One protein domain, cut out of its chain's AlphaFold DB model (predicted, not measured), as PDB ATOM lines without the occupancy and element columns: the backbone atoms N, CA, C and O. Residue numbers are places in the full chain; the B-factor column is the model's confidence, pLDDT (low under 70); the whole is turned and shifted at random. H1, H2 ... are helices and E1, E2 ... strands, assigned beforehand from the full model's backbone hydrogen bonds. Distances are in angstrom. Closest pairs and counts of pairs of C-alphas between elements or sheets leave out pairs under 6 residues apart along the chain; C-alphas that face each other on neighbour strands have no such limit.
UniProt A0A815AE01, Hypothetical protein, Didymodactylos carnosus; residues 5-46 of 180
ATOM      1  N   PHE A   5     149.588 146.306 136.951       82.81
ATOM      2  CA  PHE A   5     150.466 146.173 135.792       82.81
ATOM      3  C   PHE A   5     151.150 144.807 135.791       82.81
ATOM      4  O   PHE A   5     151.515 144.278 136.839       82.81
ATOM      5  N   LEU A   6     151.262 144.207 134.610       81.25
ATOM      6  CA  LEU A   6     152.013 142.971 134.421       81.25
ATOM      7  C   LEU A   6     153.510 143.270 134.463       81.25
ATOM      8  O   LEU A   6     154.002 144.021 133.630       81.25
ATOM      9  N   THR A   7     154.228 142.617 135.370       83.00
ATOM     10  CA  THR A   7     155.695 142.675 135.457       83.00
ATOM     11  C   THR A   7     156.400 141.809 134.411       83.00
ATOM     12  O   THR A   7     157.615 141.883 134.273       83.00
ATOM     13  N   CYS A   8     155.653 140.982 133.676       79.56
ATOM     14  CA  CYS A   8     156.148 140.140 132.594       79.56
ATOM     15  C   CYS A   8     155.313 140.319 131.321       79.56
ATOM     16  O   CYS A   8     154.193 140.842 131.328       79.56
ATOM     17  N   THR A   9     155.848 139.859 130.199       85.12
ATOM     18  CA  THR A   9     155.120 139.833 128.935       85.12
ATOM     19  C   THR A   9     153.982 138.805 128.976       85.12
ATOM     20  O   THR A   9     153.987 137.829 129.728       85.12
ATOM     21  N   VAL A  10     152.979 138.991 128.110       86.75
ATOM     22  CA  VAL A  10     151.864 138.031 127.982       86.75
ATOM     23  C   VAL A  10     152.358 136.652 127.514       86.75
ATOM     24  O   VAL A  10     151.751 135.641 127.859       86.75
ATOM     25  N   GLY A  11     153.457 136.610 126.751       87.88
ATOM     26  CA  GLY A  11     154.087 135.367 126.300       87.88
ATOM     27  C   GLY A  11     154.699 134.577 127.454       87.88
ATOM     28  O   GLY A  11     154.368 133.409 127.628       87.88
ATOM     29  N   GLU A  12     155.490 135.237 128.300       90.06
ATOM     30  CA  GLU A  12     156.091 134.616 129.488       90.06
ATOM     31  C   GLU A  12     155.022 134.131 130.477       90.06
ATOM     32  O   GLU A  12     155.136 133.047 131.048       90.06
ATOM     33  N   ALA A  13     153.940 134.897 130.655       90.06
ATOM     34  CA  ALA A  13     152.809 134.474 131.480       90.06
ATOM     35  C   ALA A  13     152.124 133.207 130.933       90.06
ATOM     36  O   ALA A  13     151.701 132.349 131.706       90.06
ATOM     37  N   TYR A  14     152.026 133.073 129.608       91.81
ATOM     38  CA  TYR A  14     151.473 131.880 128.966       91.81
ATOM     39  C   TYR A  14     152.384 130.657 129.122       91.81
ATOM     40  O   TYR A  14     151.902 129.542 129.311       91.81
ATOM     41  N   GLU A  15     153.698 130.848 129.048       93.00
ATOM     42  CA  GLU A  15     154.663 129.764 129.245       93.00
ATOM     43  C   GLU A  15     154.624 129.236 130.677       93.00
ATOM     44  O   GLU A  15     154.521 128.025 130.863       93.00
ATOM     45  N   LYS A  16     154.569 130.131 131.672       92.06
ATOM     46  CA  LYS A  16     154.341 129.752 133.075       92.06
ATOM     47  C   LYS A  16     153.029 128.994 133.256       92.06
ATOM     48  O   LYS A  16     153.018 127.936 133.866       92.06
ATOM     49  N   PHE A  17     151.942 129.459 132.633       92.25
ATOM     50  CA  PHE A  17     150.661 128.749 132.674       92.25
ATOM     51  C   PHE A  17     150.768 127.304 132.154       92.25
ATOM     52  O   PHE A  17     150.207 126.398 132.761       92.25
ATOM     53  N   ARG A  18     151.498 127.068 131.056       93.12
ATOM     54  CA  ARG A  18     151.695 125.706 130.527       93.12
ATOM     55  C   ARG A  18     152.554 124.831 131.438       93.12
ATOM     56  O   ARG A  18     152.354 123.621 131.438       93.12
ATOM     57  N   GLN A  19     153.508 125.422 132.156       92.75
ATOM     58  CA  GLN A  19     154.336 124.711 133.132       92.75
ATOM     59  C   GLN A  19     153.525 124.324 134.371       92.75
ATOM     60  O   GLN A  19     153.592 123.179 134.806       92.75
ATOM     61  N   ASP A  20     152.718 125.251 134.889       93.94
ATOM     62  CA  ASP A  20     151.920 125.050 136.099       93.94
ATOM     63  C   ASP A  20     150.692 124.150 135.850       93.94
ATOM     64  O   ASP A  20     150.257 123.422 136.741       93.94
ATOM     65  N   TYR A  21     150.138 124.172 134.629       92.44
ATOM     66  CA  TYR A  21     148.933 123.428 134.242       92.44
ATOM     67  C   TYR A  21     149.130 122.644 132.931       92.44
ATOM     68  O   TYR A  21     148.475 122.937 131.925       92.44
ATOM     69  N   PRO A  22     149.984 121.603 132.912       88.44
ATOM     70  CA  PRO A  22     150.312 120.862 131.689       88.44
ATOM     71  C   PRO A  22     149.119 120.104 131.081       88.44
ATOM     72  O   PRO A  22     149.131 119.807 129.889       88.44
ATOM     73  N   GLY A  23     148.078 119.814 131.869       88.75
ATOM     74  CA  GLY A  23     146.851 119.151 131.408       88.75
ATOM     75  C   GLY A  23     145.802 120.084 130.788       88.75
ATOM     76  O   GLY A  23     144.793 119.601 130.282       88.75
ATOM     77  N   PHE A  24     146.005 121.405 130.828       87.19
ATOM     78  CA  PHE A  24     145.068 122.377 130.260       87.19
ATOM     79  C   PHE A  24     145.566 122.907 128.916       87.19
ATOM     80  O   PHE A  24     146.452 123.762 128.833       87.19
ATOM     81  N   GLU A  25     144.938 122.444 127.838       87.81
ATOM     82  CA  GLU A  25     145.311 122.837 126.484       87.81
ATOM     83  C   GLU A  25     144.547 124.095 126.039       87.81
ATOM     84  O   GLU A  25     143.449 124.051 125.487       87.81
ATOM     85  N   ILE A  26     145.133 125.266 126.305       91.62
ATOM     86  CA  ILE A  26     144.597 126.556 125.859       91.62
ATOM     87  C   ILE A  26     145.512 127.204 124.821       91.62
ATOM     88  O   ILE A  26     146.732 127.283 124.979       91.62
ATOM     89  N   ARG A  27     144.921 127.735 123.747       90.62
ATOM     90  CA  ARG A  27     145.653 128.515 122.737       90.62
ATOM     91  C   ARG A  27     146.010 129.908 123.271       90.62
ATOM     92  O   ARG A  27     145.213 130.527 123.976       90.62
ATOM     93  N   ARG A  28     147.162 130.450 122.851       88.00
ATOM     94  CA  ARG A  28     147.659 131.793 123.236       88.00
ATOM     95  C   ARG A  28     146.623 132.911 123.059       88.00
ATOM     96  O   ARG A  28     146.486 133.767 123.929       88.00
ATOM     97  N   SER A  29     145.869 132.898 121.959       89.75
ATOM     98  CA  SER A  29     144.819 133.893 121.686       89.75
ATOM     99  C   SER A  29     143.696 133.849 122.725       89.75
ATOM    100  O   SER A  29     143.286 134.888 123.245       89.75
ATOM    101  N   LYS A  30     143.247 132.642 123.085       90.94
ATOM    102  CA  LYS A  30     142.221 132.437 124.106       90.94
ATOM    103  C   LYS A  30     142.745 132.810 125.492       90.94
ATOM    104  O   LYS A  30     142.057 133.533 126.202       90.94
ATOM    105  N   PHE A  31     143.975 132.427 125.831       93.00
ATOM    106  CA  PHE A  31     144.634 132.840 127.073       93.00
ATOM    107  C   PHE A  31     144.677 134.368 127.223       93.00
ATOM    108  O   PHE A  31     144.240 134.909 128.234       93.00
ATOM    109  N   ASN A  32     145.101 135.084 126.177       88.94
ATOM    110  CA  ASN A  32     145.134 136.545 126.194       88.94
ATOM    111  C   ASN A  32     143.731 137.171 126.334       88.94
ATOM    112  O   ASN A  32     143.596 138.214 126.965       88.94
ATOM    113  N   SER A  33     142.681 136.538 125.796       88.75
ATOM    114  CA  SER A  33     141.293 137.007 125.963       88.75
ATOM    115  C   SER A  33     140.730 136.797 127.374       88.75
ATOM    116  O   SER A  33     139.858 137.549 127.799       88.75
ATOM    117  N   LEU A  34     141.236 135.800 128.108       90.06
ATOM    118  CA  LEU A  34     140.837 135.504 129.492       90.06
ATOM    119  C   LEU A  34     141.535 136.401 130.518       90.06
ATOM    120  O   LEU A  34     141.260 136.327 131.714       90.06
ATOM    121  N   ARG A  35     142.442 137.260 130.056       87.19
ATOM    122  CA  ARG A  35     143.143 138.220 130.888       87.19
ATOM    123  C   ARG A  35     142.148 139.135 131.622       87.19
ATOM    124  O   ARG A  35     141.343 139.805 130.970       87.19
ATOM    125  N   PRO A  36     142.241 139.250 132.959       87.44
ATOM    126  CA  PRO A  36     141.368 140.137 133.714       87.44
ATOM    127  C   PRO A  36     141.502 141.600 133.271       87.44
ATOM    128  O   PRO A  36     142.612 142.094 133.067       87.44
ATOM    129  N   LYS A  37     140.377 142.324 133.186       83.62
ATOM    130  CA  LYS A  37     140.327 143.725 132.714       83.62
ATOM    131  C   LYS A  37     141.203 144.686 133.529       83.62
ATOM    132  O   LYS A  37     141.646 145.705 133.008       83.62
ATOM    133  N   TYR A  38     141.452 144.373 134.801       84.19
ATOM    134  CA  TYR A  38     142.307 145.177 135.677       84.19
ATOM    135  C   TYR A  38     143.807 144.951 135.443       84.19
ATOM    136  O   TYR A  38     144.603 145.771 135.894       84.19
ATOM    137  N   ALA A  39     144.208 143.876 134.754       84.69
ATOM    138  CA  ALA A  39     145.598 143.626 134.402       84.69
ATOM    139  C   ALA A  39     145.941 144.426 133.139       84.69
ATOM    140  O   ALA A  39     145.502 144.076 132.041       84.69
ATOM    141  N   LYS A  40     146.741 145.486 133.262       81.75
ATOM    142  CA  LYS A  40     147.268 146.295 132.152       81.75
ATOM    143  C   LYS A  40     148.709 145.909 131.836       81.75
ATOM    144  O   LYS A  40     149.420 145.354 132.664       81.75
ATOM    145  N   LYS A  41     149.101 146.061 130.567       75.31
ATOM    146  CA  LYS A  41     150.501 145.863 130.182       75.31
ATOM    147  C   LYS A  41     151.205 147.087 130.741       75.31
ATOM    148  O   LYS A  41     150.628 148.172 130.636       75.31
ATOM    149  N   THR A  42     152.374 146.922 131.337       65.00
ATOM    150  CA  THR A  42     153.216 148.081 131.614       65.00
ATOM    151  C   THR A  42     153.405 148.818 130.297       65.00
ATOM    152  O   THR A  42     153.776 148.217 129.284       65.00
ATOM    153  N   SER A  43     152.990 150.079 130.258       56.91
ATOM    154  CA  SER A  43     153.254 150.911 129.097       56.91
ATOM    155  C   SER A  43     154.756 151.133 129.017       56.91
ATOM    156  O   SER A  43     155.388 151.383 130.036       56.91
ATOM    157  N   THR A  44     155.313 151.119 127.811       52.28
ATOM    158  CA  THR A  44     156.724 151.438 127.525       52.28
ATOM    159  C   THR A  44     157.171 152.821 128.025       52.28
ATOM    160  O   THR A  44     158.350 153.140 127.956       52.28
ATOM    161  N   HIS A  45     156.247 153.633 128.549       49.66
ATOM    162  CA  HIS A  45     156.481 154.951 129.141       49.66
ATOM    163  C   HIS A  45     157.283 154.952 130.452       49.66
ATOM    164  O   HIS A  45     157.554 156.026 130.973       49.66
ATOM    165  N   GLU A  46     157.686 153.795 130.982       52.72
ATOM    166  CA  GLU A  46     158.684 153.744 132.066       52.72
ATOM    167  C   GLU A  46     160.121 153.945 131.554       52.72
ATOM    168  O   GLU A  46     161.035 154.156 132.346       52.72
TER     169      GLU A  46
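Overview. This is residues 5 to 46 of the 180 residues of the protein "Hypothetical protein" of Didymodactylos carnosus (UniProt A0A815AE01). The chain makes a long, narrow loop: H1 runs along one side, a turn at residues 19 to 25 sticks out at one end, and the chain folds back through the short H2, which crosses beside H1. E1 then comes back to residues 5 to 6, and the last residues, 42 to 46, reach the other end. The 42 printed residues hold, in order, H1, H2 and E1; the class is mostly helix, with 20 residues, under half, in named elements. The whole is only just loose, close to compact, with a radius of gyration of the C-alphas of 11.3 A, and a rod spanning 37 by 17 by 14 A.

Arrangement. Start at residues 5 to 6, which pair in parallel with residues 40 to 41 of E1, the strand of residues 39 to 41. E1 pairs with no named strand. Next look at H1, residues 10 to 20, and H2, residues 28 to 33: they touch, their closest C-alphas being those of Tyr 14 and Arg 28, 6.9 A apart. Their lines are about perpendicular, at 73 degrees. H1 and E1 are only just apart, with closest C-alphas at 8.2 A; H2 and E1 are apart too. In H1 and H2 every O i to N i+4 pair is within hydrogen-bond range.

Along the chain. Find C-alpha 10 at (151.864, 138.031, 127.982); from there H1 runs 15.3 A to C-alpha 20. H2, 8.7 A long, begins at C-alpha 28. E1, 6.8 A long, ends at C-alpha 41, at (150.501, 145.863, 130.182).

Size, cuts and confidence. The C-alphas farthest apart are those of Gly 23 and His 45, 37.1 A. The printed part has no cut. The link from H1 to H2 is short, and that from H2 to E1 is tight. Check the B-factor column: residues 42 to 46 are under 70, and the mean pLDDT of the printed part is 84.1.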